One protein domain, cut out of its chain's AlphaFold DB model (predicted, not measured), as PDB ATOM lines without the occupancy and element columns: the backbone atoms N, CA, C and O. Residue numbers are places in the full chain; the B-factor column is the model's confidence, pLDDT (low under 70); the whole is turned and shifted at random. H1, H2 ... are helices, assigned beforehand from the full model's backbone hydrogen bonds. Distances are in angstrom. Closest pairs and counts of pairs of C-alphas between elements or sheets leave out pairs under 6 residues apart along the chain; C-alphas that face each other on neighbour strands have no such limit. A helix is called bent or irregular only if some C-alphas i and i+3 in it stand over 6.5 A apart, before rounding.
ATOM      1  N   ARG A 174     399.201 377.691 249.303       58.06
ATOM      2  CA  ARG A 174     398.080 377.001 248.647       58.06
ATOM      3  C   ARG A 174     396.980 376.592 249.624       58.06
ATOM      4  O   ARG A 174     395.821 376.530 249.227       58.06
ATOM      5  N   TRP A 175     397.341 376.249 250.858       61.19
ATOM      6  CA  TRP A 175     396.375 375.761 251.841       61.19
ATOM      7  C   TRP A 175     395.883 376.862 252.771       61.19
ATOM      8  O   TRP A 175     394.743 376.786 253.200       61.19
ATOM      9  N   ARG A 176     396.690 377.889 253.048       75.56
ATOM     10  CA  ARG A 176     396.309 379.040 253.875       75.56
ATOM     11  C   ARG A 176     395.362 379.980 253.112       75.56
ATOM     12  O   ARG A 176     395.659 380.269 251.950       75.56
ATOM     13  N   PRO A 177     394.315 380.530 253.764       86.81
ATOM     14  CA  PRO A 177     393.539 381.623 253.191       86.81
ATOM     15  C   PRO A 177     394.463 382.747 252.725       86.81
ATOM     16  O   PRO A 177     395.359 383.170 253.459       86.81
ATOM     17  N   ASP A 178     394.294 383.180 251.484       87.25
ATOM     18  CA  ASP A 178     395.202 384.119 250.822       87.25
ATOM     19  C   ASP A 178     395.237 385.493 251.495       87.25
ATOM     20  O   ASP A 178     396.316 386.049 251.689       87.25
ATOM     21  N   ASN A 179     394.092 385.965 251.990       92.50
ATOM     22  CA  ASN A 179     393.974 387.179 252.798       92.50
ATOM     23  C   ASN A 179     394.789 387.128 254.105       92.50
ATOM     24  O   ASN A 179     395.047 388.157 254.723       92.50
ATOM     25  N   LEU A 180     395.209 385.937 254.540       89.62
ATOM     26  CA  LEU A 180     396.040 385.776 255.722       89.62
ATOM     27  C   LEU A 180     397.525 385.693 255.392       89.62
ATOM     28  O   LEU A 180     398.309 385.756 256.324       89.62
ATOM     29  N   HIS A 181     397.962 385.557 254.134       84.31
ATOM     30  CA  HIS A 181     399.370 385.263 253.805       84.31
ATOM     31  C   HIS A 181     400.374 386.240 254.426       84.31
ATOM     32  O   HIS A 181     401.436 385.804 254.872       84.31
ATOM     33  N   GLU A 182     400.011 387.516 254.508       80.25
ATOM     34  CA  GLU A 182     400.855 388.594 255.040       80.25
ATOM     35  C   GLU A 182     400.567 388.929 256.511       80.25
ATOM     36  O   GLU A 182     401.248 389.762 257.103       80.25
ATOM     37  N   VAL A 183     399.599 388.251 257.137       78.88
ATOM     38  CA  VAL A 183     399.250 388.455 258.547       78.88
ATOM     39  C   VAL A 183     400.228 387.662 259.424       78.88
ATOM     40  O   VAL A 183     400.249 386.429 259.341       78.88
ATOM     41  N   PRO A 184     401.051 388.317 260.266       67.75
ATOM     42  CA  PRO A 184     402.091 387.628 261.029       67.75
ATOM     43  C   PRO A 184     401.541 386.883 262.255       67.75
ATOM     44  O   PRO A 184     402.067 385.834 262.615       67.75
ATOM     45  N   ASP A 185     400.479 387.395 262.884       78.69
ATOM     46  CA  ASP A 185     399.934 386.843 264.129       78.69
ATOM     47  C   ASP A 185     398.673 386.000 263.882       78.69
ATOM     48  O   ASP A 185     397.536 386.447 264.042       78.69
ATOM     49  N   LEU A 186     398.882 384.747 263.474       81.62
ATOM     50  CA  LEU A 186     397.794 383.783 263.286       81.62
ATOM     51  C   LEU A 186     397.119 383.360 264.595       81.62
ATOM     52  O   LEU A 186     395.974 382.912 264.560       81.62
ATOM     53  N   ASN A 187     397.794 383.505 265.738       76.62
ATOM     54  CA  ASN A 187     397.185 383.206 267.029       76.62
ATOM     55  C   ASN A 187     396.141 384.267 267.369       76.62
ATOM     56  O   ASN A 187     395.029 383.907 267.742       76.62
ATOM     57  N   ALA A 188     396.446 385.549 267.152       82.31
ATOM     58  CA  ALA A 188     395.466 386.621 267.307       82.31
ATOM     59  C   ALA A 188     394.265 386.439 266.362       82.31
ATOM     60  O   ALA A 188     393.121 386.574 266.798       82.31
ATOM     61  N   VAL A 189     394.505 386.045 265.103       88.19
ATOM     62  CA  VAL A 189     393.434 385.679 264.155       88.19
ATOM     63  C   VAL A 189     392.562 384.559 264.724       88.19
ATOM     64  O   VAL A 189     391.338 384.678 264.746       88.19
ATOM     65  N   ALA A 190     393.180 383.479 265.210       84.88
ATOM     66  CA  ALA A 190     392.450 382.347 265.758       84.88
ATOM     67  C   ALA A 190     391.651 382.723 267.015       84.88
ATOM     68  O   ALA A 190     390.488 382.347 267.134       84.88
ATOM     69  N   THR A 191     392.232 383.507 267.925       85.75
ATOM     70  CA  THR A 191     391.558 383.976 269.142       85.75
ATOM     71  C   THR A 191     390.339 384.830 268.814       85.75
ATOM     72  O   THR A 191     389.257 384.548 269.323       85.75
ATOM     73  N   VAL A 192     390.476 385.825 267.931       93.62
ATOM     74  CA  VAL A 192     389.355 386.687 267.524       93.62
ATOM     75  C   VAL A 192     388.253 385.863 266.851       93.62
ATOM     76  O   VAL A 192     387.076 385.992 267.191       93.62
ATOM     77  N   ALA A 193     388.621 384.956 265.944       93.88
ATOM     78  CA  ALA A 193     387.651 384.113 265.256       93.88
ATOM     79  C   ALA A 193     386.917 383.150 266.200       93.88
ATOM     80  O   ALA A 193     385.708 382.965 266.067       93.88
ATOM     81  N   LEU A 194     387.625 382.551 267.158       89.38
ATOM     82  CA  LEU A 194     387.074 381.558 268.078       89.38
ATOM     83  C   LEU A 194     386.208 382.176 269.180       89.38
ATOM     84  O   LEU A 194     385.123 381.666 269.472       89.38
ATOM     85  N   GLU A 195     386.704 383.234 269.821       89.25
ATOM     86  CA  GLU A 195     386.094 383.799 271.027       89.25
ATOM     87  C   GLU A 195     384.991 384.806 270.687       89.25
ATOM     88  O   GLU A 195     383.928 384.797 271.310       89.25
ATOM     89  N   GLU A 196     385.184 385.620 269.647       94.38
ATOM     90  CA  GLU A 196     384.210 386.645 269.247       94.38
ATOM     91  C   GLU A 196     383.321 386.198 268.084       94.38
ATOM     92  O   GLU A 196     382.239 386.747 267.884       94.38
ATOM     93  N   GLY A 197     383.719 385.151 267.356       95.69
ATOM     94  CA  GLY A 197     382.932 384.626 266.242       95.69
ATOM     95  C   GLY A 197     383.073 385.443 264.963       95.69
ATOM     96  O   GLY A 197     382.188 385.382 264.113       95.69
ATOM     97  N   ILE A 198     384.153 386.219 264.832       98.31
ATOM     98  CA  ILE A 198     384.414 387.072 263.669       98.31
ATOM     99  C   ILE A 198     385.169 386.257 262.602       98.31
ATOM    100  O   ILE A 198     386.287 385.810 262.855       98.31
ATOM    101  N   PRO A 199     384.607 386.045 261.401       98.06
ATOM    102  CA  PRO A 199     385.299 385.340 260.329       98.06
ATOM    103  C   PRO A 199     386.469 386.170 259.803       98.06
ATOM    104  O   PRO A 199     386.308 387.345 259.494       98.06
ATOM    105  N   LEU A 200     387.645 385.549 259.706       97.00
ATOM    106  CA  LEU A 200     388.871 386.189 259.206       97.00
ATOM    107  C   LEU A 200     389.546 385.387 258.081       97.00
ATOM    108  O   LEU A 200     390.582 385.790 257.564       97.00
ATOM    109  N   SER A 201     388.992 384.229 257.711       93.75
ATOM    110  CA  SER A 201     389.516 383.399 256.619       93.75
ATOM    111  C   SER A 201     388.841 383.769 255.303       93.75
ATOM    112  O   SER A 201     387.613 383.808 255.249       93.75
ATOM    113  N   TRP A 202     389.621 383.966 254.238       94.75
ATOM    114  CA  TRP A 202     389.206 384.312 252.863       94.75
ATOM    115  C   TRP A 202     388.669 385.737 252.690       94.75
ATOM    116  O   TRP A 202     388.949 386.384 251.682       94.75
ATOM    117  N   VAL A 203     387.946 386.217 253.696       97.06
ATOM    118  CA  VAL A 203     387.475 387.589 253.883       97.06
ATOM    119  C   VAL A 203     387.629 387.955 255.366       97.06
ATOM    120  O   VAL A 203     387.589 387.056 256.217       97.06
ATOM    121  N   PRO A 204     387.805 389.239 255.707       97.62
ATOM    122  CA  PRO A 204     387.959 390.387 254.805       97.62
ATOM    123  C   PRO A 204     389.401 390.505 254.274       97.62
ATOM    124  O   PRO A 204     390.231 389.627 254.531       97.62
ATOM    125  N   CYS A 205     389.712 391.556 253.519       95.81
ATOM    126  CA  CYS A 205     391.055 391.834 253.011       95.81
ATOM    127  C   CYS A 205     392.103 391.940 254.146       95.81
ATOM    128  O   CYS A 205     391.747 392.217 255.303       95.81
ATOM    129  N   PRO A 206     393.400 391.701 253.855       94.88
ATOM    130  CA  PRO A 206     394.460 391.683 254.868       94.88
ATOM    131  C   PRO A 206     394.509 392.938 255.747       94.88
ATOM    132  O   PRO A 206     394.772 392.844 256.946       94.88
ATOM    133  N   GLU A 207     394.223 394.110 255.178       95.75
ATOM    134  CA  GLU A 207     394.219 395.394 255.875       95.75
ATOM    135  C   GLU A 207     393.143 395.442 256.966       95.75
ATOM    136  O   GLU A 207     393.399 395.898 258.084       95.75
ATOM    137  N   ILE A 208     391.942 394.940 256.669       97.69
ATOM    138  CA  ILE A 208     390.848 394.863 257.642       97.69
ATOM    139  C   ILE A 208     391.146 393.782 258.685       97.69
ATOM    140  O   ILE A 208     390.910 394.007 259.872       97.69
ATOM    141  N   VAL A 209     391.714 392.637 258.283       97.81
ATOM    142  CA  VAL A 209     392.155 391.603 259.236       97.81
ATOM    143  C   VAL A 209     393.156 392.189 260.232       97.81
ATOM    144  O   VAL A 209     392.990 391.999 261.436       97.81
ATOM    145  N   ALA A 210     394.155 392.937 259.753       95.88
ATOM    146  CA  ALA A 210     395.153 393.590 260.594       95.88
ATOM    147  C   ALA A 210     394.510 394.570 261.590       95.88
ATOM    148  O   ALA A 210     394.819 394.518 262.781       95.88
ATOM    149  N   ALA A 211     393.571 395.405 261.130       97.19
ATOM    150  CA  ALA A 211     392.841 396.327 261.996       97.19
ATOM    151  C   ALA A 211     392.042 395.588 263.085       97.19
ATOM    152  O   ALA A 211     392.086 395.969 264.253       97.19
ATOM    153  N   LEU A 212     391.357 394.495 262.730       97.69
ATOM    154  CA  LEU A 212     390.562 393.707 263.673       97.69
ATOM    155  C   LEU A 212     391.429 393.022 264.734       97.69
ATOM    156  O   LEU A 212     391.074 393.040 265.911       97.69
ATOM    157  N   ILE A 213     392.571 392.434 264.370       96.25
ATOM    158  CA  ILE A 213     393.432 391.771 265.363       96.25
ATOM    159  C   ILE A 213     394.172 392.771 266.264       96.25
ATOM    160  O   ILE A 213     394.454 392.438 267.412       96.25
ATOM    161  N   GLN A 214     394.441 393.989 265.783       96.06
ATOM    162  CA  GLN A 214     395.095 395.059 266.552       96.06
ATOM    163  C   GLN A 214     394.136 395.867 267.436       96.06
ATOM    164  O   GLN A 214     394.599 396.603 268.300       96.06
ATOM    165  N   ALA A 215     392.825 395.753 267.225       97.06
ATOM    166  CA  ALA A 215     391.833 396.515 267.969       97.06
ATOM    167  C   ALA A 215     391.808 396.175 269.471       97.06
ATOM    168  O   ALA A 215     391.930 395.012 269.872       97.06
ATOM    169  N   ASP A 216     391.545 397.196 270.289       95.44
ATOM    170  CA  ASP A 216     391.505 397.114 271.752       95.44
ATOM    171  C   ASP A 216     390.187 396.507 272.267       95.44
ATOM    172  O   ASP A 216     389.383 397.142 272.947       95.44
ATOM    173  N   GLY A 217     389.960 395.237 271.936       94.06
ATOM    174  CA  GLY A 217     388.847 394.445 272.454       94.06
ATOM    175  C   GLY A 217     387.596 394.414 271.563       94.06
ATOM    176  O   GLY A 217     387.572 395.003 270.477       94.06
ATOM    177  N   PRO A 218     386.543 393.705 272.015       95.12
ATOM    178  CA  PRO A 218     385.385 393.391 271.176       95.12
ATOM    179  C   PRO A 218     384.609 394.617 270.685       95.12
ATOM    180  O   PRO A 218     384.202 394.675 269.529       95.12
ATOM    181  N   GLU A 219     384.436 395.637 271.530       95.81
ATOM    182  CA  GLU A 219     383.706 396.856 271.153       95.81
ATOM    183  C   GLU A 219     384.417 397.627 270.031       95.81
ATOM    184  O   GLU A 219     383.776 398.054 269.068       95.81
ATOM    185  N   ALA A 220     385.749 397.738 270.104       97.88
ATOM    186  CA  ALA A 220     386.556 398.367 269.062       97.88
ATOM    187  C   ALA A 220     386.480 397.584 267.739       97.88
ATOM    188  O   ALA A 220     386.363 398.182 266.669       97.88
ATOM    189  N   ARG A 221     386.462 396.245 267.794       97.94
ATOM    190  CA  ARG A 221     386.273 395.395 266.604       97.94
ATOM    191  C   ARG A 221     384.892 395.563 265.983       97.94
ATOM    192  O   ARG A 221     384.789 395.671 264.765       97.94
ATOM    193  N   LEU A 222     383.837 395.636 266.794       96.38
ATOM    194  CA  LEU A 222     382.482 395.901 266.301       96.38
ATOM    195  C   LEU A 222     382.364 397.290 265.660       96.38
ATOM    196  O   LEU A 222     381.661 397.430 264.658       96.38
ATOM    197  N   ALA A 223     383.071 398.294 266.185       97.69
ATOM    198  CA  ALA A 223     383.153 399.614 265.561       97.69
ATOM    199  C   ALA A 223     383.835 399.546 264.183       97.69
ATOM    200  O   ALA A 223     383.290 400.079 263.217       97.69
ATOM    201  N   ILE A 224     384.947 398.810 264.062       98.44
ATOM    202  CA  ILE A 224     385.619 398.568 262.773       98.44
ATOM    203  C   ILE A 224     384.687 397.847 261.796       98.44
ATOM    204  O   ILE A 224     384.593 398.250 260.643       98.44
ATOM    205  N   ILE A 225     383.962 396.813 262.237       98.25
ATOM    206  CA  ILE A 225     382.983 396.105 261.394       98.25
ATOM    207  C   ILE A 225     381.882 397.055 260.917       98.25
ATOM    208  O   ILE A 225     381.460 396.976 259.767       98.25
ATOM    209  N   ALA A 226     381.409 397.957 261.776       97.12
ATOM    210  CA  ALA A 226     380.391 398.928 261.399       97.12
ATOM    211  C   ALA A 226     380.914 399.955 260.380       97.12
ATOM    212  O   ALA A 226     380.206 400.263 259.422       97.12
ATOM    213  N   GLU A 227     382.133 400.461 260.576       98.25
ATOM    214  CA  GLU A 227     382.773 401.454 259.706       98.25
ATOM    215  C   GLU A 227     383.184 400.865 258.351       98.25
ATOM    216  O   GLU A 227     382.965 401.481 257.313       98.25
ATOM    217  N   ARG A 228     383.744 399.651 258.353       98.31
ATOM    218  CA  ARG A 228     384.305 398.974 257.173       98.31
ATOM    219  C   ARG A 228     383.344 397.971 256.539       98.31
ATOM    220  O   ARG A 228     383.764 397.159 255.721       98.31
ATOM    221  N   ARG A 229     382.058 398.006 256.908       98.38
ATOM    222  CA  ARG A 229     381.052 397.044 256.435       98.38
ATOM    223  C   ARG A 229     381.032 396.938 254.915       98.38
ATOM    224  O   ARG A 229     381.024 395.833 254.392       98.38
ATOM    225  N   ASP A 230     380.977 398.068 254.220       98.31
ATOM    226  CA  ASP A 230     380.759 398.060 252.774       98.31
ATOM    227  C   ASP A 230     381.976 397.480 252.026       98.31
ATOM    228  O   ASP A 230     381.779 396.726 251.073       98.31
ATOM    229  N   ASP A 231     383.192 397.710 252.537       98.38
ATOM    230  CA  ASP A 231     384.430 397.081 252.056       98.38
ATOM    231  C   ASP A 231     384.416 395.562 252.301       98.38
ATOM    232  O   ASP A 231     384.742 394.779 251.416       98.38
ATOM    233  N   MET A 232     383.973 395.116 253.484       98.56
ATOM    234  CA  MET A 232     383.844 393.683 253.786       98.56
ATOM    235  C   MET A 232     382.832 392.991 252.862       98.56
ATOM    236  O   MET A 232     383.009 391.823 252.516       98.56
ATOM    237  N   LEU A 233     381.753 393.682 252.480       98.62
ATOM    238  CA  LEU A 233     380.768 393.158 251.530       98.62
ATOM    239  C   LEU A 233     381.319 393.106 250.105       98.62
ATOM    240  O   LEU A 233     381.042 392.136 249.404       98.62
ATOM    241  N   GLU A 234     382.117 394.095 249.703       98.62
ATOM    242  CA  GLU A 234     382.834 394.083 248.422       98.62
ATOM    243  C   GLU A 234     383.843 392.928 248.356       98.62
ATOM    244  O   GLU A 234     383.855 392.176 247.381       98.62
ATOM    245  N   ASP A 235     384.603 392.697 249.432       98.12
ATOM    246  CA  ASP A 235     385.480 391.529 249.553       98.12
ATOM    247  C   ASP A 235     384.691 390.219 249.420       98.12
ATOM    248  O   ASP A 235     385.149 389.278 248.771       98.12
ATOM    249  N   CYS A 236     383.498 390.137 250.024       98.56
ATOM    250  CA  CYS A 236     382.650 388.956 249.892       98.56
ATOM    251  C   CYS A 236     382.201 388.743 248.442       98.56
ATOM    252  O   CYS A 236     382.377 387.646 247.918       98.56
ATOM    253  N   GLU A 237     381.672 389.773 247.779       98.44
ATOM    254  CA  GLU A 237     381.243 389.713 246.372       98.44
ATOM    255  C   GLU A 237     382.385 389.259 245.458       98.44
ATOM    256  O   GLU A 237     382.235 388.277 244.730       98.44
ATOM    257  N   ALA A 238     383.568 389.867 245.590       97.19
ATOM    258  CA  ALA A 238     384.737 389.522 244.785       97.19
ATOM    259  C   ALA A 238     385.142 388.041 244.915       97.19
ATOM    260  O   ALA A 238     385.603 387.421 243.952       97.19
ATOM    261  N   ARG A 239     384.966 387.442 246.102       95.00
ATOM    262  CA  ARG A 239     385.230 386.010 246.324       95.00
ATOM    263  C   ARG A 239     384.156 385.109 245.744       95.00
ATOM    264  O   ARG A 239     384.478 384.015 245.281       95.00
ATOM    265  N   LEU A 240     382.903 385.532 245.808       96.75
ATOM    266  CA  LEU A 240     381.763 384.746 245.348       96.75
ATOM    267  C   LEU A 240     381.685 384.720 243.817       96.75
ATOM    268  O   LEU A 240     381.399 383.665 243.253       96.75
ATOM    269  N   ASP A 241     382.040 385.821 243.151       96.00
ATOM    270  CA  ASP A 241     381.969 385.986 241.690       96.00
ATOM    271  C   ASP A 241     382.789 384.954 240.900       96.00
ATOM    272  O   ASP A 241     382.460 384.619 239.761       96.00
ATOM    273  N   VAL A 242     383.853 384.414 241.498       92.50
ATOM    274  CA  VAL A 242     384.730 383.422 240.852       92.50
ATOM    275  C   VAL A 242     384.340 381.970 241.155       92.50
ATOM    276  O   VAL A 242     384.994 381.043 240.671       92.50
ATOM    277  N   ILE A 243     383.291 381.738 241.955       92.75
ATOM    278  CA  ILE A 243     382.870 380.404 242.397       92.75
ATOM    279  C   ILE A 243     381.615 379.966 241.639       92.75
ATOM    280  O   ILE A 243     380.503 380.411 241.907       92.75
ATOM    281  N   ALA A 244     381.774 378.987 240.748       93.50
ATOM    282  CA  ALA A 244     380.664 378.352 240.038       93.50
ATOM    283  C   ALA A 244     379.947 377.300 240.914       93.50
ATOM    284  O   ALA A 244     380.037 376.097 240.663       93.50
ATOM    285  N   HIS A 245     379.265 377.741 241.976       94.31
ATOM    286  CA  HIS A 245     378.487 376.881 242.875       94.31
ATOM    287  C   HIS A 245     377.235 377.607 243.385       94.31
ATOM    288  O   HIS A 245     377.294 378.795 243.681       94.31
ATOM    289  N   GLU A 246     376.123 376.892 243.581       95.94
ATOM    290  CA  GLU A 246     374.848 377.495 244.014       95.94
ATOM    291  C   GLU A 246     374.962 378.235 245.357       95.94
ATOM    292  O   GLU A 246     374.388 379.299 245.548       95.94
ATOM    293  N   TRP A 247     375.773 377.723 246.286       97.19
ATOM    294  CA  TRP A 247     376.085 378.436 247.535       97.19
ATOM    295  C   TRP A 247     376.644 379.841 247.306       97.19
ATOM    296  O   TRP A 247     376.342 380.730 248.095       97.19
ATOM    297  N   ALA A 248     377.428 380.054 246.244       97.62
ATOM    298  CA  ALA A 248     377.960 381.373 245.940       97.62
ATOM    299  C   ALA A 248     376.849 382.332 245.497       97.62
ATOM    300  O   ALA A 248     376.768 383.439 246.019       97.62
ATOM    301  N   VAL A 249     375.933 381.863 244.641       97.75
ATOM    302  CA  VAL A 249     374.744 382.618 244.205       97.75
ATOM    303  C   VAL A 249     373.895 383.043 245.406       97.75
ATOM    304  O   VAL A 249     373.568 384.219 245.553       97.75
ATOM    305  N   GLN A 250     373.591 382.108 246.310       98.56
ATOM    306  CA  GLN A 250     372.791 382.397 247.505       98.56
ATOM    307  C   GLN A 250     373.517 383.360 248.466       98.56
ATOM    308  O   GLN A 250     372.907 384.274 249.021       98.56
ATOM    309  N   CYS A 251     374.837 383.217 248.639       98.44
ATOM    310  CA  CYS A 251     375.631 384.175 249.413       98.44
ATOM    311  C   CYS A 251     375.564 385.588 248.811       98.44
ATOM    312  O   CYS A 251     375.369 386.546 249.562       98.44
ATOM    313  N   SER A 252     375.652 385.729 247.485       98.62
ATOM    314  CA  SER A 252     375.544 387.029 246.810       98.62
ATOM    315  C   SER A 252     374.173 387.680 247.022       98.62
ATOM    316  O   SER A 252     374.095 388.889 247.239       98.62
ATOM    317  N   GLU A 253     373.086 386.904 247.071       98.62
ATOM    318  CA  GLU A 253     371.757 387.432 247.416       98.62
ATOM    319  C   GLU A 253     371.674 387.912 248.877       98.62
ATOM    320  O   GLU A 253     371.045 388.936 249.161       98.62
ATOM    321  N   ALA A 254     372.360 387.245 249.815       98.75
ATOM    322  CA  ALA A 254     372.469 387.731 251.194       98.75
ATOM    323  C   ALA A 254     373.247 389.059 251.273       98.75
ATOM    324  O   ALA A 254     372.815 389.976 251.981       98.75
ATOM    325  N   VAL A 255     374.346 389.192 250.518       98.75
ATOM    326  CA  VAL A 255     375.096 390.457 250.403       98.75
ATOM    327  C   VAL A 255     374.202 391.560 249.841       98.75
ATOM    328  O   VAL A 255     374.076 392.629 250.445       98.75
ATOM    329  N   ARG A 256     373.515 391.284 248.728       98.69
ATOM    330  CA  ARG A 256     372.599 392.224 248.080       98.69
ATOM    331  C   ARG A 256     371.497 392.692 249.025       98.69
ATOM    332  O   ARG A 256     371.206 393.887 249.082       98.69
ATOM    333  N   ALA A 257     370.903 391.779 249.792       98.69
ATOM    334  CA  ALA A 257     369.903 392.124 250.795       98.69
ATOM    335  C   ALA A 257     370.467 393.102 251.839       98.69
ATOM    336  O   ALA A 257     369.816 394.101 252.154       98.69
ATOM    337  N   LEU A 258     371.691 392.878 252.334       98.56
ATOM    338  CA  LEU A 258     372.303 393.786 253.305       98.56
ATOM    339  C   LEU A 258     372.636 395.153 252.693       98.56
ATOM    340  O   LEU A 258     372.370 396.167 253.337       98.56
ATOM    341  N   ARG A 259     373.126 395.204 251.444       98.00
ATOM    342  CA  ARG A 259     373.352 396.467 250.712       98.00
ATOM    343  C   ARG A 259     372.069 397.286 250.538       98.00
ATOM    344  O   ARG A 259     372.114 398.511 250.565       98.00
ATOM    345  N   LEU A 260     370.915 396.626 250.421       98.19
ATOM    346  CA  LEU A 260     369.595 397.271 250.383       98.19
ATOM    347  C   LEU A 260     369.060 397.675 251.772       98.19
ATOM    348  O   LEU A 260     367.930 398.146 251.883       98.19
ATOM    349  N   GLY A 261     369.834 397.477 252.842       97.56
ATOM    350  CA  GLY A 261     369.423 397.761 254.219       97.56
ATOM    351  C   GLY A 261     368.491 396.706 254.828       97.56
ATOM    352  O   GLY A 261     367.957 396.908 255.920       97.56
ATOM    353  N   LEU A 262     368.296 395.561 254.165       98.38
ATOM    354  CA  LEU A 262     367.420 394.479 254.620       98.38
ATOM    355  C   LEU A 262     368.164 393.539 255.584       98.38
ATOM    356  O   LEU A 262     368.442 392.384 255.267       98.38
ATOM    357  N   ILE A 263     368.459 394.038 256.788       98.19
ATOM    358  CA  ILE A 263     369.277 393.350 257.809       98.19
ATOM    359  C   ILE A 263     368.726 391.959 258.160       98.19
ATOM    360  O   ILE A 263     369.460 390.973 258.139       98.19
ATOM    361  N   GLY A 264     367.431 391.872 258.485       97.62
ATOM    362  CA  GLY A 264     366.784 390.618 258.885       97.62
ATOM    363  C   GLY A 264     366.843 389.541 257.797       97.62
ATOM    364  O   GLY A 264     367.344 388.445 258.066       97.62
ATOM    365  N   PRO A 265     366.384 389.843 256.567       98.44
ATOM    366  CA  PRO A 265     366.517 388.945 255.422       98.44
ATOM    367  C   PRO A 265     367.960 388.506 255.155       98.44
ATOM    368  O   PRO A 265     368.202 387.309 255.014       98.44
ATOM    369  N   ALA A 266     368.916 389.439 255.168       98.62
ATOM    370  CA  ALA A 266     370.326 389.140 254.937       98.62
ATOM    371  C   ALA A 266     370.895 388.155 255.971       98.62
ATOM    372  O   ALA A 266     371.421 387.103 255.608       98.62
ATOM    373  N   GLN A 267     370.724 388.450 257.265       98.56
ATOM    374  CA  GLN A 267     371.208 387.589 258.347       98.56
ATOM    375  C   GLN A 267     370.529 386.215 258.332       98.56
ATOM    376  O   GLN A 267     371.193 385.197 258.513       98.56
ATOM    377  N   SER A 268     369.213 386.172 258.107       98.44
ATOM    378  CA  SER A 268     368.446 384.919 258.090       98.44
ATOM    379  C   SER A 268     368.870 384.019 256.933       98.44
ATOM    380  O   SER A 268     369.035 382.811 257.109       98.44
ATOM    381  N   HIS A 269     369.076 384.606 255.753       98.56
ATOM    382  CA  HIS A 269     369.522 383.869 254.581       98.56
ATOM    383  C   HIS A 269     370.959 383.361 254.756       98.56
ATOM    384  O   HIS A 269     371.197 382.163 254.608       98.56
ATOM    385  N   ALA A 270     371.881 384.222 255.200       98.69
ATOM    386  CA  ALA A 270     373.258 383.835 255.503       98.69
ATOM    387  C   ALA A 270     373.336 382.728 256.571       98.69
ATOM    388  O   ALA A 270     374.072 381.756 256.400       98.69
ATOM    389  N   ALA A 271     372.527 382.805 257.634       98.12
ATOM    390  CA  ALA A 271     372.458 381.762 258.658       98.12
ATOM    391  C   ALA A 271     372.022 380.403 258.089       98.12
ATOM    392  O   ALA A 271     372.589 379.374 258.459       98.12
ATOM    393  N   ASN A 272     371.049 380.392 257.172       97.94
ATOM    394  CA  ASN A 272     370.626 379.170 256.492       97.94
ATOM    395  C   ASN A 272     371.718 378.624 255.568       97.94
ATOM    396  O   ASN A 272     371.931 377.416 255.550       97.94
ATOM    397  N   ILE A 273     372.451 379.484 254.856       98.12
ATOM    398  CA  ILE A 273     373.565 379.054 254.001       98.12
ATOM    399  C   ILE A 273     374.667 378.397 254.839       98.12
ATOM    400  O   ILE A 273     375.081 377.279 254.526       98.12
ATOM    401  N   VAL A 274     375.088 379.026 255.944       97.31
ATOM    402  CA  VAL A 274     376.056 378.446 256.896       97.31
ATOM    403  C   VAL A 274     375.601 377.055 257.346       97.31
ATOM    404  O   VAL A 274     376.370 376.094 257.308       97.31
ATOM    405  N   ASP A 275     374.335 376.933 257.741       94.38
ATOM    406  CA  ASP A 275     373.754 375.687 258.232       94.38
ATOM    407  C   ASP A 275     373.713 374.591 257.153       94.38
ATOM    408  O   ASP A 275     374.082 373.442 257.415       94.38
ATOM    409  N   SER A 276     373.333 374.954 255.925       94.56
ATOM    410  CA  SER A 276     373.316 374.066 254.762       94.56
ATOM    411  C   SER A 276     374.711 373.574 254.390       94.56
ATOM    412  O   SER A 276     374.883 372.374 254.169       94.56
ATOM    413  N   ILE A 277     375.720 374.453 254.377       94.69
ATOM    414  CA  ILE A 277     377.111 374.071 254.095       94.69
ATOM    415  C   ILE A 277     377.620 373.108 255.170       94.69
ATOM    416  O   ILE A 277     378.160 372.049 254.850       94.69
ATOM    417  N   VAL A 278     377.405 373.427 256.450       91.56
ATOM    418  CA  VAL A 278     377.835 372.585 257.579       91.56
ATOM    419  C   VAL A 278     377.187 371.199 257.519       91.56
ATOM    420  O   VAL A 278     377.871 370.187 257.694       91.56
ATOM    421  N   LEU A 279     375.882 371.124 257.258       89.94
ATOM    422  CA  LEU A 279     375.178 369.847 257.145       89.94
ATOM    423  C   LEU A 279     375.588 369.052 255.907       89.94
ATOM    424  O   LEU A 279     375.772 367.840 256.008       89.94
ATOM    425  N   SER A 280     375.767 369.712 254.764       90.50
ATOM    426  CA  SER A 280     376.251 369.069 253.542       90.50
ATOM    427  C   SER A 280     377.655 368.491 253.747       90.50
ATOM    428  O   SER A 280     377.911 367.328 253.437       90.50
ATOM    429  N   ARG A 281     378.557 369.261 254.366       87.50
ATOM    430  CA  ARG A 281     379.967 368.888 254.524       87.50
ATOM    431  C   ARG A 281     380.214 367.807 255.576       87.50
ATOM    432  O   ARG A 281     381.142 367.008 255.418       87.50
ATOM    433  N   PHE A 282     379.444 367.815 256.663       85.69
ATOM    434  CA  PHE A 282     379.691 366.986 257.850       85.69
ATOM    435  C   PHE A 282     378.526 366.037 258.195       85.69
ATOM    436  O   PHE A 282     378.566 365.337 259.212       85.69
ATOM    437  N   GLY A 283     377.495 365.981 257.349       86.44
ATOM    438  CA  GLY A 283     376.359 365.071 257.459       86.44
ATOM    439  C   GLY A 283     375.384 365.409 258.591       86.44
ATOM    440  O   GLY A 283     375.356 366.509 259.139       86.44
ATOM    441  N   LYS A 284     374.571 364.420 258.994       81.62
ATOM    442  CA  LYS A 284     373.478 364.584 259.978       81.62
ATOM    443  C   LYS A 284     373.930 365.131 261.341       81.62
ATOM    444  O   LYS A 284     373.177 365.840 262.001       81.62
ATOM    445  N   ARG A 285     375.156 364.811 261.772       85.19
ATOM    446  CA  ARG A 285     375.783 365.351 262.998       85.19
ATOM    447  C   ARG A 285     376.712 366.528 262.689       85.19
ATOM    448  O   ARG A 285     377.684 366.760 263.410       85.19
ATOM    449  N   GLY A 286     376.443 367.238 261.597       82.25
ATOM    450  CA  GLY A 286     377.384 368.180 261.021       82.25
ATOM    451  C   GLY A 286     377.686 369.355 261.931       82.25
ATOM    452  O   GLY A 286     378.850 369.671 262.132       82.25
ATOM    453  N   ARG A 287     376.660 369.891 262.599       86.38
ATOM    454  CA  ARG A 287     376.794 370.962 263.600       86.38
ATOM    455  C   ARG A 287     377.747 370.578 264.730       86.38
ATOM    456  O   ARG A 287     378.772 371.218 264.906       86.38
ATOM    457  N   ALA A 288     377.478 369.463 265.412       83.94
ATOM    458  CA  ALA A 288     378.339 368.965 266.487       83.94
ATOM    459  C   ALA A 288     379.767 368.653 266.003       83.94
ATOM    460  O   ALA A 288     380.736 368.869 266.726       83.94
ATOM    461  N   THR A 289     379.910 368.157 264.771       83.06
ATOM    462  CA  THR A 289     381.219 367.878 264.167       83.06
ATOM    463  C   THR A 289     381.992 369.162 263.882       83.06
ATOM    464  O   THR A 289     383.177 369.225 264.197       83.06
ATOM    465  N   ALA A 290     381.333 370.177 263.324       81.31
ATOM    466  CA  ALA A 290     381.929 371.470 263.028       81.31
ATOM    467  C   ALA A 290     382.315 372.212 264.316       81.31
ATOM    468  O   ALA A 290     383.451 372.654 264.425       81.31
ATOM    469  N   THR A 291     381.442 372.243 265.328       82.31
ATOM    470  CA  THR A 291     381.745 372.832 266.645       82.31
ATOM    471  C   THR A 291     382.911 372.128 267.337       82.31
ATOM    472  O   THR A 291     383.795 372.790 267.882       82.31
ATOM    473  N   ARG A 292     382.965 370.786 267.287       83.62
ATOM    474  CA  ARG A 292     384.110 370.034 267.822       83.62
ATOM    475  C   ARG A 292     385.397 370.417 267.099       83.62
ATOM    476  O   ARG A 292     386.367 370.747 267.763       83.62
ATOM    477  N   ARG A 293     385.385 370.426 265.761       78.62
ATOM    478  CA  ARG A 293     386.554 370.807 264.951       78.62
ATOM    479  C   ARG A 293     386.997 372.245 265.194       78.62
ATOM    480  O   ARG A 293     388.192 372.497 265.198       78.62
ATOM    481  N   ALA A 294     386.066 373.167 265.416       79.50
ATOM    482  CA  ALA A 294     386.362 374.554 265.777       79.50
ATOM    483  C   ALA A 294     387.022 374.684 267.163       79.50
ATOM    484  O   ALA A 294     387.615 375.709 267.457       79.50
ATOM    485  N   SER A 295     386.928 373.659 268.013       74.69
ATOM    486  CA  SER A 295     387.480 373.664 269.377       74.69
ATOM    487  C   SER A 295     388.790 372.874 269.507       74.69
ATOM    488  O   SER A 295     389.303 372.723 270.613       74.69
ATOM    489  N   GLU A 296     389.304 372.312 268.411       71.44
ATOM    490  CA  GLU A 296     390.582 371.591 268.393       71.44
ATOM    491  C   GLU A 296     391.765 372.578 268.460       71.44
ATOM    492  O   GLU A 296     391.645 373.725 268.044       71.44
ATOM    493  N   ASN A 297     392.914 372.161 268.997       59.81
ATOM    494  CA  ASN A 297     394.090 373.031 269.054       59.81
ATOM    495  C   ASN A 297     394.763 373.127 267.682       59.81
ATOM    496  O   ASN A 297     395.127 372.111 267.090       59.81
ATOM    497  N   LEU A 298     395.029 374.356 267.236       56.25
ATOM    498  CA  LEU A 298     395.680 374.640 265.952       56.25
ATOM    499  C   LEU A 298     397.061 373.969 265.823       56.25
ATOM    500  O   LEU A 298     397.426 373.506 264.746       56.25
ATOM    501  N   GLY A 299     397.809 373.880 266.931       47.72
ATOM    502  CA  GLY A 299     399.147 373.275 266.985       47.72
ATOM    503  C   GLY A 299     399.179 371.750 266.843       47.72
ATOM    504  O   GLY A 299     400.244 371.193 266.590       47.72
ATOM    505  N   ASP A 300     398.026 371.085 266.961       46.03
ATOM    506  CA  ASP A 300     397.911 369.625 266.892       46.03
ATOM    507  C   ASP A 300     397.411 369.132 265.516       46.03
ATOM    508  O   ASP A 300     397.234 367.927 265.313       46.03
ATOM    509  N   GLN A 301     397.166 370.041 264.561       51.50
ATOM    510  CA  GLN A 301     396.523 369.735 263.279       51.50
ATOM    511  C   GLN A 301     397.478 369.746 262.075       51.50
ATOM    512  O   GLN A 301     398.465 370.477 262.030       51.50
ATOM    513  N   LEU A 302     397.141 368.952 261.047       53.47
ATOM    514  CA  LEU A 302     397.836 368.965 259.752       53.47
ATOM    515  C   LEU A 302     397.657 370.326 259.056       53.47
ATOM    516  O   LEU A 302     396.613 370.953 259.194       53.47
ATOM    517  N   LEU A 303     398.596 370.763 258.214       52.81
ATOM    518  CA  LEU A 303     398.564 372.099 257.580       52.81
ATOM    519  C   LEU A 303     397.271 372.406 256.796       52.81
ATOM    520  O   LEU A 303     396.731 373.508 256.876       52.81
ATOM    521  N   ARG A 304     396.736 371.420 256.063       51.91
ATOM    522  CA  ARG A 304     395.434 371.544 255.379       51.91
ATOM    523  C   ARG A 304     394.272 371.631 256.371       51.91
ATOM    524  O   ARG A 304     393.312 372.357 256.135       51.91
ATOM    525  N   GLN A 305     394.361 370.881 257.465       60.62
ATOM    526  CA  GLN A 305     393.364 370.903 258.530       60.62
ATOM    527  C   GLN A 305     393.409 372.225 259.290       60.62
ATOM    528  O   GLN A 305     392.347 372.723 259.615       60.62
ATOM    529  N   ALA A 306     394.583 372.837 259.458       61.72
ATOM    530  CA  ALA A 306     394.746 374.136 260.102       61.72
ATOM    531  C   ALA A 306     394.021 375.259 259.338       61.72
ATOM    532  O   ALA A 306     393.384 376.110 259.951       61.72
ATOM    533  N   ALA A 307     394.049 375.245 258.002       62.03
ATOM    534  CA  ALA A 307     393.309 376.215 257.192       62.03
ATOM    535  C   ALA A 307     391.788 375.993 257.202       62.03
ATOM    536  O   ALA A 307     391.019 376.941 257.387       62.03
ATOM    537  N   GLU A 308     391.351 374.735 257.063       75.62
ATOM    538  CA  GLU A 308     389.943 374.381 257.275       75.62
ATOM    539  C   GLU A 308     389.502 374.801 258.684       75.62
ATOM    540  O   GLU A 308     388.425 375.357 258.861       75.62
ATOM    541  N   HIS A 309     390.349 374.587 259.682       76.75
ATOM    542  CA  HIS A 309     390.073 374.894 261.073       76.75
ATOM    543  C   HIS A 309     389.942 376.393 261.323       76.75
ATOM    544  O   HIS A 309     388.925 376.777 261.892       76.75
ATOM    545  N   LEU A 310     390.850 377.239 260.814       83.88
ATOM    546  CA  LEU A 310     390.716 378.705 260.879       83.88
ATOM    547  C   LEU A 310     389.374 379.191 260.312       83.88
ATOM    548  O   LEU A 310     388.746 380.084 260.879       83.88
ATOM    549  N   THR A 311     388.900 378.565 259.231       91.31
ATOM    550  CA  THR A 311     387.592 378.873 258.631       91.31
ATOM    551  C   THR A 311     386.427 378.421 259.522       91.31
ATOM    552  O   THR A 311     385.373 379.054 259.542       91.31
ATOM    553  N   LEU A 312     386.595 377.328 260.272       91.56
ATOM    554  CA  LEU A 312     385.567 376.779 261.157       91.56
ATOM    555  C   LEU A 312     385.517 377.464 262.532       91.56
ATOM    556  O   LEU A 312     384.486 377.350 263.184       91.56
ATOM    557  N   LEU A 313     386.556 378.173 262.992       91.69
ATOM    558  CA  LEU A 313     386.586 378.794 264.334       91.69
ATOM    559  C   LEU A 313     385.321 379.608 264.685       91.69
ATOM    560  O   LEU A 313     384.744 379.355 265.750       91.69
ATOM    561  N   PRO A 314     384.790 380.481 263.798       96.44
ATOM    562  CA  PRO A 314     383.596 381.271 264.107       96.44
ATOM    563  C   PRO A 314     382.332 380.433 264.346       96.44
ATOM    564  O   PRO A 314     381.373 380.905 264.961       96.44
ATOM    565  N   ILE A 315     382.318 379.168 263.907       94.38
ATOM    566  CA  ILE A 315     381.186 378.253 264.094       94.38
ATOM    567  C   ILE A 315     380.887 378.024 265.575       94.38
ATOM    568  O   ILE A 315     379.720 377.847 265.922       94.38
ATOM    569  N   LYS A 316     381.890 378.079 266.463       91.56
ATOM    570  CA  LYS A 316     381.674 377.940 267.915       91.56
ATOM    571  C   LYS A 316     380.644 378.956 268.427       91.56
ATOM    572  O   LYS A 316     379.743 378.603 269.187       91.56
ATOM    573  N   ARG A 317     380.737 380.203 267.957       94.12
ATOM    574  CA  ARG A 317     379.803 381.285 268.294       94.12
ATOM    575  C   ARG A 317     378.531 381.219 267.448       94.12
ATOM    576  O   ARG A 317     377.435 381.279 268.006       94.12
ATOM    577  N   ALA A 318     378.648 380.978 266.141       95.31
ATOM    578  CA  ALA A 318     377.490 380.900 265.247       95.31
ATOM    579  C   ALA A 318     376.511 379.765 265.610       95.31
ATOM    580  O   ALA A 318     375.305 379.905 265.413       95.31
ATOM    581  N   LEU A 319     377.005 378.650 266.159       93.06
ATOM    582  CA  LEU A 319     376.206 377.504 266.606       93.06
ATOM    583  C   LEU A 319     376.064 377.433 268.131       93.06
ATOM    584  O   LEU A 319     375.836 376.354 268.670       93.06
ATOM    585  N   THR A 320     376.202 378.562 268.834       90.88
ATOM    586  CA  THR A 320     375.905 378.615 270.271       90.88
ATOM    587  C   THR A 320     374.454 378.206 270.523       90.88
ATOM    588  O   THR A 320     373.529 378.757 269.917       90.88
ATOM    589  N   ASP A 321     374.272 377.248 271.430       85.81
ATOM    590  CA  ASP A 321     372.959 376.776 271.849       85.81
ATOM    591  C   ASP A 321     372.225 377.855 272.655       85.81
ATOM    592  O   ASP A 321     372.767 378.438 273.591       85.81
ATOM    593  N   TRP A 322     370.968 378.105 272.296       90.25
ATOM    594  CA  TRP A 322     370.056 378.986 273.016       90.25
ATOM    595  C   TRP A 322     368.624 378.491 272.807       90.25
ATOM    596  O   TRP A 322     368.284 378.077 271.703       90.25
ATOM    597  N   TRP A 323     367.779 378.540 273.836       86.88
ATOM    598  CA  TRP A 323     366.429 377.976 273.779       86.88
ATOM    599  C   TRP A 323     365.358 379.043 274.020       86.88
ATOM    600  O   TRP A 323     365.410 379.726 275.048       86.88
ATOM    601  N   PRO A 324     364.348 379.157 273.136       80.06
ATOM    602  CA  PRO A 324     363.213 380.034 273.383       80.06
ATOM    603  C   PRO A 324     362.431 379.536 274.608       80.06
ATOM    604  O   PRO A 324     361.984 378.391 274.644       80.06
ATOM    605  N   GLY A 325     362.285 380.398 275.618       78.06
ATOM    606  CA  GLY A 325     361.612 380.079 276.884       78.06
ATOM    607  C   GLY A 325     362.533 379.636 278.026       78.06
ATOM    608  O   GLY A 325     362.032 379.332 279.103       78.06
ATOM    609  N   GLY A 326     363.854 379.603 277.816       80.56
ATOM    610  CA  GLY A 326     364.817 379.519 278.917       80.56
ATOM    611  C   GLY A 326     365.008 380.862 279.635       80.56
ATOM    612  O   GLY A 326     364.572 381.905 279.151       80.56
ATOM    613  N   ASP A 327     365.720 380.839 280.761       80.69
ATOM    614  CA  ASP A 327     365.974 382.037 281.584       80.69
ATOM    615  C   ASP A 327     367.033 382.985 280.987       80.69
ATOM    616  O   ASP A 327     367.196 384.119 281.439       80.69
ATOM    617  N   ALA A 328     367.777 382.533 279.973       86.56
ATOM    618  CA  ALA A 328     368.843 383.304 279.344       86.56
ATOM    619  C   ALA A 328     368.324 384.167 278.184       86.56
ATOM    620  O   ALA A 328     367.611 383.688 277.294       86.56
ATOM    621  N   ALA A 329     368.759 385.429 278.143       90.12
ATOM    622  CA  ALA A 329     368.556 386.292 276.985       90.12
ATOM    623  C   ALA A 329     369.203 385.686 275.720       90.12
ATOM    624  O   ALA A 329     370.176 384.931 275.835       90.12
ATOM    625  N   PRO A 330     368.690 386.004 274.514       92.62
ATOM    626  CA  PRO A 330     369.378 385.668 273.274       92.62
ATOM    627  C   PRO A 330     370.821 386.185 273.299       92.62
ATOM    628  O   PRO A 330     371.065 387.246 273.881       92.62
ATOM    629  N   PRO A 331     371.767 385.474 272.666       93.06
ATOM    630  CA  PRO A 331     373.136 385.944 272.592       93.06
ATOM    631  C   PRO A 331     373.245 387.308 271.903       93.06
ATOM    632  O   PRO A 331     372.486 387.614 270.983       93.06
ATOM    633  N   ASP A 332     374.210 388.105 272.349       91.88
ATOM    634  CA  ASP A 332     374.509 389.455 271.859       91.88
ATOM    635  C   ASP A 332     375.365 389.472 270.582       91.88
ATOM    636  O   ASP A 332     375.711 390.532 270.063       91.88
ATOM    637  N   HIS A 333     375.681 388.295 270.048       94.06
ATOM    638  CA  HIS A 333     376.445 388.077 268.827       94.06
ATOM    639  C   HIS A 333     375.628 387.308 267.784       94.06
ATOM    640  O   HIS A 333     374.548 386.779 268.061       94.06
ATOM    641  N   PHE A 334     376.183 387.162 266.579       96.88
ATOM    642  CA  PHE A 334     375.572 386.309 265.566       96.88
ATOM    643  C   PHE A 334     375.464 384.849 266.044       96.88
ATOM    644  O   PHE A 334     376.457 384.132 266.168       96.88
ATOM    645  N   SER A 335     374.228 384.385 266.233       96.00
ATOM    646  CA  SER A 335     373.886 382.981 266.463       96.00
ATOM    647  C   SER A 335     372.798 382.544 265.486       96.00
ATOM    648  O   SER A 335     371.731 383.159 265.390       96.00
ATOM    649  N   ARG A 336     373.032 381.426 264.791       95.00
ATOM    650  CA  ARG A 336     372.045 380.762 263.931       95.00
ATOM    651  C   ARG A 336     370.809 380.362 264.727       95.00
ATOM    652  O   ARG A 336     369.697 380.460 264.220       95.00
ATOM    653  N   HIS A 337     370.984 379.901 265.964       93.31
ATOM    654  CA  HIS A 337     369.867 379.443 266.785       93.31
ATOM    655  C   HIS A 337     368.951 380.619 267.162       93.31
ATOM    656  O   HIS A 337     367.741 380.558 266.937       93.31
ATOM    657  N   ALA A 338     369.538 381.732 267.615       94.06
ATOM    658  CA  ALA A 338     368.802 382.961 267.905       94.06
ATOM    659  C   ALA A 338     368.155 383.560 266.646       94.06
ATOM    660  O   ALA A 338     366.988 383.931 266.677       94.06
ATOM    661  N   THR A 339     368.861 383.562 265.513       95.50
ATOM    662  CA  THR A 339     368.326 384.054 264.229       95.50
ATOM    663  C   THR A 339     367.025 383.346 263.833       95.50
ATOM    664  O   THR A 339     366.114 383.981 263.313       95.50
ATOM    665  N   VAL A 340     366.905 382.042 264.107       94.19
ATOM    666  CA  VAL A 340     365.725 381.246 263.723       94.19
ATOM    667  C   VAL A 340     364.612 381.289 264.774       94.19
ATOM    668  O   VAL A 340     363.436 381.251 264.416       94.19
ATOM    669  N   HIS A 341     364.944 381.342 266.066       94.62
ATOM    670  CA  HIS A 341     363.950 381.170 267.137       94.62
ATOM    671  C   HIS A 341     363.672 382.421 267.974       94.62
ATOM    672  O   HIS A 341     362.684 382.447 268.704       94.62
ATOM    673  N   ALA A 342     364.481 383.472 267.847       93.44
ATOM    674  CA  ALA A 342     364.347 384.726 268.588       93.44
ATOM    675  C   ALA A 342     363.966 385.904 267.674       93.44
ATOM    676  O   ALA A 342     364.349 387.041 267.930       93.44
ATOM    677  N   VAL A 343     363.203 385.654 266.600       91.38
ATOM    678  CA  VAL A 343     362.914 386.655 265.550       91.38
ATOM    679  C   VAL A 343     362.264 387.935 266.101       91.38
ATOM    680  O   VAL A 343     362.507 389.026 265.593       91.38
ATOM    681  N   GLY A 344     361.457 387.817 267.160       87.31
ATOM    682  CA  GLY A 344     360.808 388.951 267.828       87.31
ATOM    683  C   GLY A 344     361.657 389.652 268.895       87.31
ATOM    684  O   GLY A 344     361.198 390.624 269.491       87.31
ATOM    685  N   CYS A 345     362.870 389.172 269.181       90.38
ATOM    686  CA  CYS A 345     363.716 389.725 270.232       90.38
ATOM    687  C   CYS A 345     364.580 390.876 269.703       90.38
ATOM    688  O   CYS A 345     365.256 390.775 268.676       90.38
ATOM    689  N   ARG A 346     364.597 391.988 270.448       89.44
ATOM    690  CA  ARG A 346     365.441 393.145 270.134       89.44
ATOM    691  C   ARG A 346     366.919 392.749 270.182       89.44
ATOM    692  O   ARG A 346     367.340 392.073 271.111       89.44
ATOM    693  N   GLY A 347     367.698 393.223 269.211       89.50
ATOM    694  CA  GLY A 347     369.148 393.007 269.164       89.50
ATOM    695  C   GLY A 347     369.587 391.710 268.480       89.50
ATOM    696  O   GLY A 347     370.771 391.559 268.226       89.50
ATOM    697  N   VAL A 348     368.663 390.815 268.108       94.31
ATOM    698  CA  VAL A 348     369.006 389.595 267.349       94.31
ATOM    699  C   VAL A 348     369.415 389.922 265.915       94.31
ATOM    700  O   VAL A 348     370.362 389.338 265.393       94.31
ATOM    701  N   PHE A 349     368.715 390.866 265.283       96.94
ATOM    702  CA  PHE A 349     369.034 391.358 263.946       96.94
ATOM    703  C   PHE A 349     369.730 392.708 264.034       96.94
ATOM    704  O   PHE A 349     369.116 393.714 264.400       96.94
ATOM    705  N   THR A 350     371.008 392.733 263.676       96.88
ATOM    706  CA  THR A 350     371.834 393.944 263.681       96.88
ATOM    707  C   THR A 350     372.705 393.989 262.427       96.88
ATOM    708  O   THR A 350     373.008 392.941 261.850       96.88
ATOM    709  N   PRO A 351     373.153 395.181 261.991       96.88
ATOM    710  CA  PRO A 351     374.070 395.283 260.858       96.88
ATOM    711  C   PRO A 351     375.352 394.461 261.048       96.88
ATOM    712  O   PRO A 351     375.793 393.806 260.108       96.88
ATOM    713  N   HIS A 352     375.929 394.445 262.256       96.38
ATOM    714  CA  HIS A 352     377.147 393.677 262.535       96.38
ATOM    715  C   HIS A 352     376.894 392.163 262.496       96.38
ATOM    716  O   HIS A 352     377.672 391.448 261.875       96.38
ATOM    717  N   SER A 353     375.787 391.670 263.065       97.75
ATOM    718  CA  SER A 353     375.456 390.239 263.028       97.75
ATOM    719  C   SER A 353     375.164 389.759 261.608       97.75
ATOM    720  O   SER A 353     375.607 388.677 261.232       97.75
ATOM    721  N   ALA A 354     374.491 390.575 260.792       98.62
ATOM    722  CA  ALA A 354     374.285 390.280 259.375       98.62
ATOM    723  C   ALA A 354     375.612 390.231 258.600       98.62
ATOM    724  O   ALA A 354     375.833 389.302 257.828       98.62
ATOM    725  N   THR A 355     376.511 391.188 258.849       98.75
ATOM    726  CA  THR A 355     377.841 391.241 258.216       98.75
ATOM    727  C   THR A 355     378.671 390.012 258.585       98.75
ATOM    728  O   THR A 355     379.157 389.310 257.704       98.75
ATOM    729  N   ILE A 356     378.743 389.673 259.876       98.69
ATOM    730  CA  ILE A 356     379.430 388.475 260.381       98.69
ATOM    731  C   ILE A 356     378.846 387.195 259.765       98.69
ATOM    732  O   ILE A 356     379.597 386.314 259.347       98.69
ATOM    733  N   ALA A 357     377.517 387.087 259.674       98.75
ATOM    734  CA  ALA A 357     376.857 385.930 259.075       98.75
ATOM    735  C   ALA A 357     377.230 385.758 257.594       98.75
ATOM    736  O   ALA A 357     377.536 384.645 257.166       98.75
ATOM    737  N   ILE A 358     377.234 386.853 256.826       98.88
ATOM    738  CA  ILE A 358     377.607 386.872 255.403       98.88
ATOM    739  C   ILE A 358     379.079 386.518 255.218       98.88
ATOM    740  O   ILE A 358     379.400 385.682 254.372       98.88
ATOM    741  N   MET A 359     379.967 387.102 256.024       98.81
ATOM    742  CA  MET A 359     381.390 386.774 255.990       98.81
ATOM    743  C   MET A 359     381.596 385.284 256.263       98.81
ATOM    744  O   MET A 359     382.295 384.620 255.508       98.81
ATOM    745  N   LEU A 360     380.915 384.714 257.266       98.69
ATOM    746  CA  LEU A 360     381.035 383.291 257.587       98.69
ATOM    747  C   LEU A 360     380.509 382.407 256.452       98.69
ATOM    748  O   LEU A 360     381.162 381.433 256.077       98.69
ATOM    749  N   ALA A 361     379.343 382.741 255.894       98.62
ATOM    750  CA  ALA A 361     378.768 382.026 254.758       98.62
ATOM    751  C   ALA A 361     379.721 382.046 253.550       98.62
ATOM    752  O   ALA A 361     379.959 381.007 252.927       98.62
ATOM    753  N   THR A 362     380.335 383.198 253.282       98.56
ATOM    754  CA  THR A 362     381.317 383.385 252.211       98.56
ATOM    755  C   THR A 362     382.580 382.568 252.465       98.56
ATOM    756  O   THR A 362     382.957 381.763 251.616       98.56
ATOM    757  N   SER A 363     383.190 382.670 253.650       97.19
ATOM    758  CA  SER A 363     384.386 381.904 254.021       97.19
ATOM    759  C   SER A 363     384.169 380.393 253.892       97.19
ATOM    760  O   SER A 363     385.016 379.685 253.348       97.19
ATOM    761  N   LEU A 364     383.017 379.883 254.345       95.81
ATOM    762  CA  LEU A 364     382.664 378.468 254.210       95.81
ATOM    763  C   LEU A 364     382.424 378.070 252.749       95.81
ATOM    764  O   LEU A 364     382.817 376.975 252.343       95.81
ATOM    765  N   THR A 365     381.820 378.955 251.954       96.12
ATOM    766  CA  THR A 365     381.613 378.737 250.518       96.12
ATOM    767  C   THR A 365     382.952 378.625 249.795       96.12
ATOM    768  O   THR A 365     383.185 377.620 249.125       96.12
ATOM    769  N   VAL A 366     383.868 379.576 249.999       93.12
ATOM    770  CA  VAL A 366     385.222 379.549 249.415       93.12
ATOM    771  C   VAL A 366     385.955 378.265 249.808       93.12
ATOM    772  O   VAL A 366     386.508 377.567 248.956       93.12
ATOM    773  N   GLN A 367     385.899 377.898 251.090       90.75
ATOM    774  CA  GLN A 367     386.606 376.735 251.617       90.75
ATOM    775  C   GLN A 367     386.071 375.395 251.085       90.75
ATOM    776  O   GLN A 367     386.852 374.453 250.897       90.75
ATOM    777  N   PHE A 368     384.755 375.268 250.876       90.31
ATOM    778  CA  PHE A 368     384.119 373.964 250.654       90.31
ATOM    779  C   PHE A 368     383.453 373.772 249.288       90.31
ATOM    780  O   PHE A 368     383.315 372.617 248.884       90.31
ATOM    781  N   ALA A 369     383.125 374.828 248.537       86.31
ATOM    782  CA  ALA A 369     382.459 374.703 247.232       86.31
ATOM    783  C   ALA A 369     383.278 373.886 246.213       86.31
ATOM    784  O   ALA A 369     382.722 373.109 245.443       86.31
ATOM    785  N   SER A 370     384.614 373.974 246.260       60.81
ATOM    786  CA  SER A 370     385.509 373.222 245.357       60.81
ATOM    787  C   SER A 370     385.774 371.772 245.791       60.81
ATOM    788  O   SER A 370     386.357 370.989 245.042       60.81
TER     789      SER A 370
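What this domain is: This is residues 174 to 370 of the 389 residues of the protein "MarR family transcriptional regulator" of Chloroflexi bacterium (UniProt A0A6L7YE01). One long helix, H11, runs through the middle of a rounded body; H4, H5 and H6 lie side by side along it as a four-helix bundle, and the shorter H3 and H8 pack on it too. From H3, contacts pass through H2, H1, H9 and H7 to H8, while H10 packs on H6. The printed part has 197 residues with eleven named helices, H1 to H11 in order, and no named strand: all helix. It is compact, with a radius of gyration of the C-alphas of 15.4 A, and spans 43 by 38 by 34 A.

How they stand to each other: H11, residues 351 to 370, is the hub, touching five helices. It touches H6, residues 263 to 282, the same way at a shallow tilt of 30 degrees; the closest C-alphas, of Gln 267 and Ala 354, are 4.2 A apart. It touches H5, residues 246 to 259, opposite ways at 18 degrees, closest at C-alphas 247 and 365, 6.3 A. It touches H4, residues 229 to 240, the same way at 17 degrees, closest at C-alphas 236 and 362, 6.2 A. H4 and H5 form a helical hairpin, as do H5 and H6; H4 and H6 are apart. With residues 351 to 355 alone H11 touches H3, residues 218 to 227, about perpendicular at 84 degrees; C-alphas 226 and 352 are closest, 6.3 A. With residues 360 to 367 alone it touches H8, residues 303 to 312, closest at C-alphas 311 and 363, 6.4 A. H2, residues 206 to 214, forms a hairpin with H3, which it only just touches, with 3 pairs of C-alphas within 8 A; C-alphas 212 and 221 are closest, 5.5 A. H1, residues 186 to 196, touches H2, closest at C-alphas 188 and 213, 5.9 A. H9, residues 315 to 318, touches H1 and H7, residues 286 to 294. H10, residues 336 to 341, touches H6, closest at C-alphas 336 and 271, 5.4 A. Each O i to N i+4 pair is within hydrogen-bond range in H1 to H8 and H10, and 15 of 16 in H11; H9 is too short for one.

Where its parts are: H1 begins at C-alpha 186 (397.794, 383.783, 263.286). H6 is 28.3 A long, H5 20.2 A, H4 16.6 A and H1 15.1 A. H11, 29.3 A, ends at C-alpha 370 (385.509, 373.222, 245.357); it is irregular, with C-alphas 367 and 370 7.3 A apart.

The domain as a whole: The C-alphas of Arg 174 and Asp 327 are farthest apart, 46.3 A. The printed part has no cut. The link from H9 to H10, residues 319 to 335, is long. Residues 174 to 175, 184, 297 to 307 and 370 have pLDDT under 70.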